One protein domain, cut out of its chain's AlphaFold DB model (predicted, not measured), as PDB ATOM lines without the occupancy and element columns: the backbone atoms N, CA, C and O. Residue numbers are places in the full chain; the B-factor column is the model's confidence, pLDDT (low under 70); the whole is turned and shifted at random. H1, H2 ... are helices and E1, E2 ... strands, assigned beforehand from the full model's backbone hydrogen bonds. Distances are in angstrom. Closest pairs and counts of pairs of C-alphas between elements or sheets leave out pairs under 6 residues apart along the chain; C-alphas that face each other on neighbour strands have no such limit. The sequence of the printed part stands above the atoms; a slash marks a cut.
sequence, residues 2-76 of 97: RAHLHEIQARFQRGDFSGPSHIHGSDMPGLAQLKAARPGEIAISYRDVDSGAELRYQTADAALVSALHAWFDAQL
ATOM      1  N   ARG A   2      35.947 -25.942   0.128       91.06
ATOM      2  CA  ARG A   2      35.179 -27.084   0.686       91.06
ATOM      3  C   ARG A   2      34.827 -26.965   2.178       91.06
ATOM      4  O   ARG A   2      33.656 -26.986   2.529       91.06
ATOM      5  N   ALA A   3      35.824 -26.740   3.041       89.19
ATOM      6  CA  ALA A   3      35.590 -26.534   4.477       89.19
ATOM      7  C   ALA A   3      34.634 -25.356   4.753       89.19
ATOM      8  O   ALA A   3      33.709 -25.470   5.549       89.19
ATOM      9  N   HIS A   4      34.801 -24.258   4.012       89.38
ATOM     10  CA  HIS A   4      33.924 -23.094   4.113       89.38
ATOM     11  C   HIS A   4      32.473 -23.411   3.701       89.38
ATOM     12  O   HIS A   4      31.537 -23.015   4.388       89.38
ATOM     13  N   LEU A   5      32.271 -24.189   2.633       91.56
ATOM     14  CA  LEU A   5      30.944 -24.640   2.200       91.56
ATOM     15  C   LEU A   5      30.266 -25.548   3.233       91.56
ATOM     16  O   LEU A   5      29.056 -25.441   3.409       91.56
ATOM     17  N   HIS A   6      31.012 -26.379   3.963       92.75
ATOM     18  CA  HIS A   6      30.448 -27.144   5.081       92.75
ATOM     19  C   HIS A   6      29.994 -26.252   6.241       92.75
ATOM     20  O   HIS A   6      28.923 -26.475   6.807       92.75
ATOM     21  N   GLU A   7      30.753 -25.210   6.581       91.75
ATOM     22  CA  GLU A   7      30.324 -24.246   7.602       91.75
ATOM     23  C   GLU A   7      29.070 -23.470   7.181       91.75
ATOM     24  O   GLU A   7      28.204 -23.188   8.015       91.75
ATOM     25  N   ILE A   8      28.972 -23.110   5.897       90.62
ATOM     26  CA  ILE A   8      27.784 -22.475   5.315       90.62
ATOM     27  C   ILE A   8      26.598 -23.441   5.363       90.62
ATOM     28  O   ILE A   8      25.526 -23.071   5.832       90.62
ATOM     29  N   GLN A   9      26.791 -24.693   4.947       93.25
ATOM     30  CA  GLN A   9      25.753 -25.721   4.992       93.25
ATOM     31  C   GLN A   9      25.196 -25.878   6.407       93.25
ATOM     32  O   GLN A   9      23.984 -25.816   6.601       93.25
ATOM     33  N   ALA A  10      26.076 -26.027   7.401       92.25
ATOM     34  CA  ALA A  10      25.673 -26.186   8.792       92.25
ATOM     35  C   ALA A  10      24.878 -24.973   9.297       92.25
ATOM     36  O   ALA A  10      23.956 -25.141  10.096       92.25
ATOM     37  N   ARG A  11      25.231 -23.754   8.858       91.12
ATOM     38  CA  ARG A  11      24.483 -22.511   9.133       91.12
ATOM     39  C   ARG A  11      23.103 -22.519   8.503       91.12
ATOM     40  O   ARG A  11      22.104 -22.286   9.174       91.12
ATOM     41  N   PHE A  12      23.016 -22.840   7.229       90.75
ATOM     42  CA  PHE A  12      21.751 -22.705   6.522       90.75
ATOM     43  C   PHE A  12      20.772 -23.827   6.876       90.75
ATOM     44  O   PHE A  12      19.571 -23.589   6.945       90.75
ATOM     45  N   GLN A  13      21.265 -25.017   7.233       90.00
ATOM     46  CA  GLN A  13      20.428 -26.107   7.755       90.00
ATOM     47  C   GLN A  13      19.712 -25.757   9.069       90.00
ATOM     48  O   GLN A  13      18.666 -26.330   9.361       90.00
ATOM     49  N   ARG A  14      20.240 -24.802   9.848       89.81
ATOM     50  CA  ARG A  14      19.588 -24.260  11.055       89.81
ATOM     51  C   ARG A  14      18.800 -22.968  10.796       89.81
ATOM     52  O   ARG A  14      18.409 -22.307  11.751       89.81
ATOM     53  N   GLY A  15      18.591 -22.598   9.531       87.19
ATOM     54  CA  GLY A  15      17.882 -21.375   9.138       87.19
ATOM     55  C   GLY A  15      18.696 -20.087   9.300       87.19
ATOM     56  O   GLY A  15      18.150 -18.990   9.200       87.19
ATOM     57  N   ASP A  16      20.005 -20.185   9.549       89.62
ATOM     58  CA  ASP A  16      20.863 -19.016   9.751       89.62
ATOM     59  C   ASP A  16      21.424 -18.490   8.423       89.62
ATOM     60  O   ASP A  16      22.586 -18.707   8.085       89.62
ATOM     61  N   PHE A  17      20.595 -17.758   7.680       89.50
ATOM     62  CA  PHE A  17      20.965 -17.113   6.410       89.50
ATOM     63  C   PHE A  17      21.665 -15.751   6.584       89.50
ATOM     64  O   PHE A  17      21.807 -14.996   5.625       89.50
ATOM     65  N   SER A  18      22.095 -15.397   7.801       81.38
ATOM     66  CA  SER A  18      22.627 -14.059   8.107       81.38
ATOM     67  C   SER A  18      24.074 -13.822   7.656       81.38
ATOM     68  O   SER A  18      24.519 -12.682   7.614       81.38
ATOM     69  N   GLY A  19      24.821 -14.870   7.291       81.69
ATOM     70  CA  GLY A  19      26.241 -14.745   6.931       81.69
ATOM     71  C   GLY A  19      26.528 -13.641   5.896       81.69
ATOM     72  O   GLY A  19      27.345 -12.763   6.174       81.69
ATOM     73  N   PRO A  20      25.831 -13.621   4.744       79.75
ATOM     74  CA  PRO A  20      26.044 -12.600   3.714       79.75
ATOM     75  C   PRO A  20      25.556 -11.193   4.082       79.75
ATOM     76  O   PRO A  20      26.049 -10.219   3.516       79.75
ATOM     77  N   SER A  21      24.645 -11.043   5.055       75.88
ATOM     78  CA  SER A  21      24.087  -9.725   5.399       75.88
ATOM     79  C   SER A  21      25.101  -8.785   6.051       75.88
ATOM     80  O   SER A  21      24.880  -7.580   6.088       75.88
ATOM     81  N   HIS A  22      26.222  -9.304   6.566       74.75
ATOM     82  CA  HIS A  22      27.306  -8.455   7.070       74.75
ATOM     83  C   HIS A  22      27.971  -7.631   5.957       74.75
ATOM     84  O   HIS A  22      28.487  -6.551   6.221       74.75
ATOM     85  N   ILE A  23      27.948  -8.147   4.727       74.69
ATOM     86  CA  ILE A  23      28.566  -7.524   3.553       74.69
ATOM     87  C   ILE A  23      27.501  -6.782   2.738       74.69
ATOM     88  O   ILE A  23      27.714  -5.642   2.352       74.69
ATOM     89  N   HIS A  24      26.336  -7.408   2.545       74.62
ATOM     90  CA  HIS A  24      25.282  -6.940   1.632       74.62
ATOM     91  C   HIS A  24      24.116  -6.212   2.319       74.62
ATOM     92  O   HIS A  24      23.155  -5.806   1.669       74.62
ATOM     93  N   GLY A  25      24.176  -6.052   3.644       74.69
ATOM     94  CA  GLY A  25      23.125  -5.421   4.436       74.69
ATOM     95  C   GLY A  25      21.994  -6.368   4.855       74.69
ATOM     96  O   GLY A  25      21.832  -7.482   4.359       74.69
ATOM     97  N   SER A  26      21.207  -5.921   5.832       78.69
ATOM     98  CA  SER A  26      20.166  -6.721   6.496       78.69
ATOM     99  C   SER A  26      18.849  -6.813   5.719       78.69
ATOM    100  O   SER A  26      18.042  -7.695   6.008       78.69
ATOM    101  N   ASP A  27      18.638  -5.920   4.749       83.19
ATOM    102  CA  ASP A  27      17.379  -5.747   4.010       83.19
ATOM    103  C   ASP A  27      17.396  -6.431   2.634       83.19
ATOM    104  O   ASP A  27      16.689  -6.036   1.707       83.19
ATOM    105  N   MET A  28      18.213  -7.476   2.486       87.19
ATOM    106  CA  MET A  28      18.302  -8.228   1.240       87.19
ATOM    107  C   MET A  28      16.946  -8.848   0.860       87.19
ATOM    108  O   MET A  28      16.331  -9.533   1.692       87.19
ATOM    109  N   PRO A  29      16.508  -8.703  -0.404       91.81
ATOM    110  CA  PRO A  29      15.335  -9.392  -0.923       91.81
ATOM    111  C   PRO A  29      15.349 -10.889  -0.588       91.81
ATOM    112  O   PRO A  29      16.357 -11.568  -0.751       91.81
ATOM    113  N   GLY A  30      14.231 -11.403  -0.072       93.38
ATOM    114  CA  GLY A  30      14.075 -12.813   0.301       93.38
ATOM    115  C   GLY A  30      14.642 -13.206   1.672       93.38
ATOM    116  O   GLY A  30      14.199 -14.210   2.226       93.38
ATOM    117  N   LEU A  31      15.541 -12.425   2.285       92.75
ATOM    118  CA  LEU A  31      16.196 -12.817   3.543       92.75
ATOM    119  C   LEU A  31      15.208 -12.996   4.708       92.75
ATOM    120  O   LEU A  31      15.352 -13.929   5.500       92.75
ATOM    121  N   ALA A  32      14.199 -12.129   4.816       92.56
ATOM    122  CA  ALA A  32      13.182 -12.236   5.863       92.56
ATOM    123  C   ALA A  32      12.368 -13.536   5.739       92.56
ATOM    124  O   ALA A  32      12.138 -14.224   6.731       92.56
ATOM    125  N   GLN A  33      11.990 -13.906   4.515       95.12
ATOM    126  CA  GLN A  33      11.254 -15.130   4.209       95.12
ATOM    127  C   GLN A  33      12.102 -16.373   4.496       95.12
ATOM    128  O   GLN A  33      11.608 -17.312   5.113       95.12
ATOM    129  N   LEU A  34      13.388 -16.359   4.130       94.69
ATOM    130  CA  LEU A  34      14.304 -17.465   4.425       94.69
ATOM    131  C   LEU A  34      14.509 -17.661   5.934       94.69
ATOM    132  O   LEU A  34      14.525 -18.794   6.404       94.69
ATOM    133  N   LYS A  35      14.603 -16.572   6.710       92.19
ATOM    134  CA  LYS A  35      14.685 -16.627   8.183       92.19
ATOM    135  C   LYS A  35      13.396 -17.126   8.845       92.19
ATOM    136  O   LYS A  35      13.454 -17.640   9.956       92.19
ATOM    137  N   ALA A  36      12.249 -16.946   8.192       93.50
ATOM    138  CA  ALA A  36      10.953 -17.398   8.689       93.50
ATOM    139  C   ALA A  36      10.633 -18.860   8.326       93.50
ATOM    140  O   ALA A  36       9.667 -19.412   8.858       93.50
ATOM    141  N   ALA A  37      11.419 -19.485   7.442       93.50
ATOM    142  CA  ALA A  37      11.242 -20.883   7.065       93.50
ATOM    143  C   ALA A  37      11.404 -21.805   8.283       93.50
ATOM    144  O   ALA A  37      12.317 -21.655   9.100       93.50
ATOM    145  N   ARG A  38      10.522 -22.796   8.402       90.75
ATOM    146  CA  ARG A  38      10.611 -23.809   9.454       90.75
ATOM    147  C   ARG A  38      11.773 -24.768   9.166       90.75
ATOM    148  O   ARG A  38      12.070 -25.049   7.999       90.75
ATOM    149  N   PRO A  39      12.400 -25.342  10.209       84.69
ATOM    150  CA  PRO A  39      13.396 -26.390  10.026       84.69
ATOM    151  C   PRO A  39      12.871 -27.512   9.121       84.69
ATOM    152  O   PRO A  39      11.797 -28.061   9.360       84.69
ATOM    153  N   GLY A  40      13.632 -27.841   8.077       86.31
ATOM    154  CA  GLY A  40      13.277 -28.880   7.105       86.31
ATOM    155  C   GLY A  40      12.456 -28.416   5.897       86.31
ATOM    156  O   GLY A  40      12.304 -29.201   4.964       86.31
ATOM    157  N   GLU A  41      11.982 -27.166   5.841       93.69
ATOM    158  CA  GLU A  41      11.293 -26.649   4.642       93.69
ATOM    159  C   GLU A  41      12.234 -26.402   3.468       93.69
ATOM    160  O   GLU A  41      11.809 -26.439   2.312       93.69
ATOM    161  N   ILE A  42      13.516 -26.182   3.757       96.25
ATOM    162  CA  ILE A  42      14.575 -26.064   2.761       96.25
ATOM    163  C   ILE A  42      15.592 -27.168   3.045       96.25
ATOM    164  O   ILE A  42      16.340 -27.118   4.021       96.25
ATOM    165  N   ALA A  43      15.623 -28.179   2.181       95.56
ATOM    166  CA  ALA A  43      16.652 -29.206   2.201       95.56
ATOM    167  C   ALA A  43      17.931 -28.656   1.565       95.56
ATOM    168  O   ALA A  43      17.904 -28.123   0.454       95.56
ATOM    169  N   ILE A  44      19.055 -28.797   2.271       95.31
ATOM    170  CA  ILE A  44      20.359 -28.295   1.831       95.31
ATOM    171  C   ILE A  44      21.351 -29.449   1.848       95.31
ATOM    172  O   ILE A  44      21.711 -29.968   2.912       95.31
ATOM    173  N   SER A  45      21.788 -29.844   0.656       95.31
ATOM    174  CA  SER A  45      22.737 -30.937   0.446       95.31
ATOM    175  C   SER A  45      24.061 -30.417  -0.095       95.31
ATOM    176  O   SER A  45      24.094 -29.457  -0.859       95.31
ATOM    177  N   TYR A  46      25.150 -31.057   0.319       95.62
ATOM    178  CA  TYR A  46      26.500 -30.787  -0.155       95.62
ATOM    179  C   TYR A  46      26.918 -31.880  -1.131       95.62
ATOM    180  O   TYR A  46      26.621 -33.056  -0.906       95.62
ATOM    181  N   ARG A  47      27.652 -31.506  -2.177       95.38
ATOM    182  CA  ARG A  47      28.408 -32.462  -2.985       95.38
ATOM    183  C   ARG A  47      29.786 -31.918  -3.323       95.38
ATOM    184  O   ARG A  47      29.919 -30.736  -3.643       95.38
ATOM    185  N   ASP A  48      30.780 -32.796  -3.313       94.56
ATOM    186  CA  ASP A  48      32.057 -32.501  -3.948       94.56
ATOM    187  C   ASP A  48      31.890 -32.487  -5.471       94.56
ATOM    188  O   ASP A  48      31.131 -33.272  -6.045       94.56
ATOM    189  N   VAL A  49      32.617 -31.582  -6.115       93.44
ATOM    190  CA  VAL A  49      32.812 -31.544  -7.569       93.44
ATOM    191  C   VAL A  49      34.308 -31.404  -7.853       93.44
ATOM    192  O   VAL A  49      35.065 -30.998  -6.966       93.44
ATOM    193  N   ASP A  50      34.751 -31.726  -9.069       90.31
ATOM    194  CA  ASP A  50      36.181 -31.816  -9.415       90.31
ATOM    195  C   ASP A  50      36.985 -30.584  -8.959       90.31
ATOM    196  O   ASP A  50      38.014 -30.695  -8.287       90.31
ATOM    197  N   SER A  51      36.462 -29.387  -9.221       88.56
ATOM    198  CA  SER A  51      37.108 -28.110  -8.898       88.56
ATOM    199  C   SER A  51      36.693 -27.498  -7.553       88.56
ATOM    200  O   SER A  51      37.169 -26.419  -7.197       88.56
ATOM    201  N   GLY A  52      35.840 -28.155  -6.763       91.81
ATOM    202  CA  GLY A  52      35.352 -27.576  -5.514       91.81
ATOM    203  C   GLY A  52      34.226 -28.362  -4.865       91.81
ATOM    204  O   GLY A  52      34.326 -29.569  -4.648       91.81
ATOM    205  N   ALA A  53      33.174 -27.648  -4.494       94.00
ATOM    206  CA  ALA A  53      31.968 -28.231  -3.942       94.00
ATOM    207  C   ALA A  53      30.775 -27.322  -4.196       94.00
ATOM    208  O   ALA A  53      30.932 -26.135  -4.487       94.00
ATOM    209  N   GLU A  54      29.588 -27.890  -4.057       93.81
ATOM    210  CA  GLU A  54      28.331 -27.201  -4.297       93.81
ATOM    211  C   GLU A  54      27.327 -27.484  -3.183       93.81
ATOM    212  O   GLU A  54      27.254 -28.601  -2.663       93.81
ATOM    213  N   LEU A  55      26.513 -26.473  -2.870       94.75
ATOM    214  CA  LEU A  55      25.308 -26.630  -2.065       94.75
ATOM    215  C   LEU A  55      24.087 -26.615  -2.973       94.75
ATOM    216  O   LEU A  55      23.906 -25.695  -3.767       94.75
ATOM    217  N   ARG A  56      23.226 -27.620  -2.827       95.81
ATOM    218  CA  ARG A  56      21.938 -27.691  -3.512       95.81
ATOM    219  C   ARG A  56      20.817 -27.445  -2.513       95.81
ATOM    220  O   ARG A  56      20.697 -28.178  -1.531       95.81
ATOM    221  N   TYR A  57      19.991 -26.451  -2.821       96.38
ATOM    222  CA  TYR A  57      18.801 -26.068  -2.067       96.38
ATOM    223  C   TYR A  57      17.569 -26.655  -2.749       96.38
ATOM    224  O   TYR A  57      17.441 -26.582  -3.974       96.38
ATOM    225  N   GLN A  58      16.676 -27.268  -1.979       96.75
ATOM    226  CA  GLN A  58      15.444 -27.862  -2.490       96.75
ATOM    227  C   GLN A  58      14.297 -27.590  -1.525       96.75
ATOM    228  O   GLN A  58      14.431 -27.770  -0.319       96.75
ATOM    229  N   THR A  59      13.158 -27.181  -2.066       96.75
ATOM    230  CA  THR A  59      11.924 -26.970  -1.313       96.75
ATOM    231  C   THR A  59      10.733 -27.190  -2.241       96.75
ATOM    232  O   THR A  59      10.855 -27.015  -3.455       96.75
ATOM    233  N   ALA A  60       9.603 -27.615  -1.679       96.81
ATOM    234  CA  ALA A  60       8.335 -27.717  -2.401       96.81
ATOM    235  C   ALA A  60       7.521 -26.411  -2.341       96.81
ATOM    236  O   ALA A  60       6.525 -26.277  -3.049       96.81
ATOM    237  N   ASP A  61       7.932 -25.453  -1.505       97.81
ATOM    238  CA  ASP A  61       7.258 -24.169  -1.354       97.81
ATOM    239  C   ASP A  61       7.764 -23.168  -2.406       97.81
ATOM    240  O   ASP A  61       8.920 -22.736  -2.391       97.81
ATOM    241  N   ALA A  62       6.881 -22.774  -3.325       97.75
ATOM    242  CA  ALA A  62       7.196 -21.828  -4.393       97.75
ATOM    243  C   ALA A  62       7.598 -20.430  -3.877       97.75
ATOM    244  O   ALA A  62       8.389 -19.738  -4.527       97.75
ATOM    245  N   ALA A  63       7.096 -20.014  -2.711       97.50
ATOM    246  CA  ALA A  63       7.499 -18.759  -2.085       97.50
ATOM    247  C   ALA A  63       8.946 -18.843  -1.583       97.50
ATOM    248  O   ALA A  63       9.713 -17.900  -1.779       97.50
ATOM    249  N   LEU A  64       9.352 -19.987  -1.022       97.38
ATOM    250  CA  LEU A  64      10.738 -20.213  -0.597       97.38
ATOM    251  C   LEU A  64      11.695 -20.354  -1.788       97.38
ATOM    252  O   LEU A  64      12.808 -19.837  -1.720       97.38
ATOM    253  N   VAL A  65      11.267 -20.961  -2.904       97.88
ATOM    254  CA  VAL A  65      12.047 -20.937  -4.161       97.88
ATOM    255  C   VAL A  65      12.286 -19.497  -4.617       97.88
ATOM    256  O   VAL A  65      13.420 -19.113  -4.899       97.88
ATOM    257  N   SER A  66      11.230 -18.684  -4.645       97.81
ATOM    258  CA  SER A  66      11.322 -17.280  -5.065       97.81
ATOM    259  C   SER A  66      12.223 -16.465  -4.132       97.81
ATOM    260  O   SER A  66      13.028 -15.661  -4.600       97.81
ATOM    261  N   ALA A  67      12.137 -16.705  -2.821       96.88
ATOM    262  CA  ALA A  67      12.991 -16.059  -1.829       96.88
ATOM    263  C   ALA A  67      14.470 -16.443  -1.989       96.88
ATOM    264  O   ALA A  67      15.326 -15.568  -1.897       96.88
ATOM    265  N   LEU A  68      14.774 -17.718  -2.271       95.94
ATOM    266  CA  LEU A  68      16.142 -18.171  -2.548       95.94
ATOM    267  C   LEU A  68      16.722 -17.467  -3.778       95.94
ATOM    268  O   LEU A  68      17.844 -16.972  -3.704       95.94
ATOM    269  N   HIS A  69      15.969 -17.382  -4.881       96.06
ATOM    270  CA  HIS A  69      16.423 -16.671  -6.081       96.06
ATOM    271  C   HIS A  69      16.686 -15.191  -5.796       96.06
ATOM    272  O   HIS A  69      17.795 -14.723  -6.026       96.06
ATOM    273  N   ALA A  70      15.721 -14.484  -5.196       94.31
ATOM    274  CA  ALA A  70      15.870 -13.066  -4.871       94.31
ATOM    275  C   ALA A  70      17.079 -12.795  -3.957       94.31
ATOM    276  O   ALA A  70      17.806 -11.820  -4.143       94.31
ATOM    277  N   TRP A  71      17.315 -13.681  -2.990       93.12
ATOM    278  CA  TRP A  71      18.424 -13.559  -2.052       93.12
ATOM    279  C   TRP A  71      19.790 -13.827  -2.696       93.12
ATOM    280  O   TRP A  71      20.771 -13.172  -2.340       93.12
ATOM    281  N   PHE A  72      19.884 -14.762  -3.645       91.31
ATOM    282  CA  PHE A  72      21.115 -14.974  -4.413       91.31
ATOM    283  C   PHE A  72      21.366 -13.851  -5.428       91.31
ATOM    284  O   PHE A  72      22.495 -13.367  -5.519       91.31
ATOM    285  N   ASP A  73      20.330 -13.381  -6.126       89.75
ATOM    286  CA  ASP A  73      20.432 -12.289  -7.102       89.75
ATOM    287  C   ASP A  73      20.918 -10.989  -6.448       89.75
ATOM    288  O   ASP A  73      21.764 -10.293  -7.006       89.75
ATOM    289  N   ALA A  74      20.450 -10.688  -5.230       86.19
ATOM    290  CA  ALA A  74      20.890  -9.517  -4.472       86.19
ATOM    291  C   ALA A  74      22.393  -9.544  -4.147       86.19
ATOM    292  O   ALA A  74      23.050  -8.509  -4.212       86.19
ATOM    293  N   GLN A  75      22.954 -10.722  -3.847       82.94
ATOM    294  CA  GLN A  75      24.398 -10.874  -3.619       82.94
ATOM    295  C   GLN A  75      25.171 -10.640  -4.916       82.94
ATOM    296  O   GLN A  75      26.182  -9.947  -4.918       82.94
ATOM    297  N   LEU A  76      24.693 -11.196  -6.032       78.75
ATOM    298  CA  LEU A  76      25.373 -11.084  -7.322       78.75
ATOM    299  C   LEU A  76      25.304  -9.665  -7.906       78.75
ATOM    300  O   LEU A  76      26.283  -9.199  -8.486       78.75
TER     301      LEU A  76
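This is residues 2 to 76 of the 97 residues of an uncharacterized protein of Gammaproteobacteria bacterium (UniProt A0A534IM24). The hairpin of E1 and E2 and the long helix H4 make the two arms of a V, joined at residues 59 to 61. Over one side of this V, H1 packs along the hairpin and H3 packs on H4, with the small helix H2 close to the far end of H4. The printed part has 75 residues, with four named helices and two named strands in the order H1, H2, H3, E1, E2, H4; the sheet order is E1, E2, antiparallel, and the class is mixed, helices and strands. The whole is compact, with a radius of gyration of the C-alphas of 12.2 A and spans of 33 by 29 by 19 A.

E1 holds residues 43 to 49 and is 19.0 A long from first to last C-alpha; E2 holds residues 52 to 58 and is 20.1 A long. H4, residues 62 to 76, is 21.3 A long and ends with C-alpha 76 at (25.373, -11.084, -7.322). H1, residues 2 to 13, is 16.4 A long and begins with C-alpha 2 at (35.179, -27.084, 0.686). H3 holds residues 31 to 36, with C-alpha 31 at (16.196, -12.817, 3.543), and H2 holds residues 21 to 24.

E1 and E2 form a hairpin of antiparallel neighbours, with 157 degrees between their directions. N 43 and O 58 are 2.8 A apart and N 54 and O 47 are 2.9 A apart, both within hydrogen-bond range. The closest C-alphas of H1 and E2 are those of Arg 2 and Ala 53, 5.7 A apart. The closest of H1 and E1 are those of Gln 13 and Ile 44, 6.3 A apart. For E2 and H4 the closest C-alphas are those of Gln 58 and Val 65, 7.9 A apart. H3 and H4 touch, closest at the C-alphas of Leu 31 and Trp 71, 6.1 A apart. They run opposite ways at a steep tilt of 36 degrees, only just past shallow. H2 and H4 are close but not clearly touching; their closest C-alphas, those of His 24 and Gln 75, are 6.6 A apart. H1 and H4 are apart, and so are E1 and H4. Each O i to N i+4 pair in H1 and H3 is within hydrogen-bond range, as are 10 of 11 in H4; H2 is too short for such a pair.

The two C-alphas farthest apart are those of Asp 27 and Asp 50, 34.8 A. The printed part runs from residue 2 to 76 and has no cut. No link is long; those from E1 to E2 and from E2 to H4 are tight. The mean pLDDT of the printed part is 90.7, that of H2 is 75, and no printed residue is under 70.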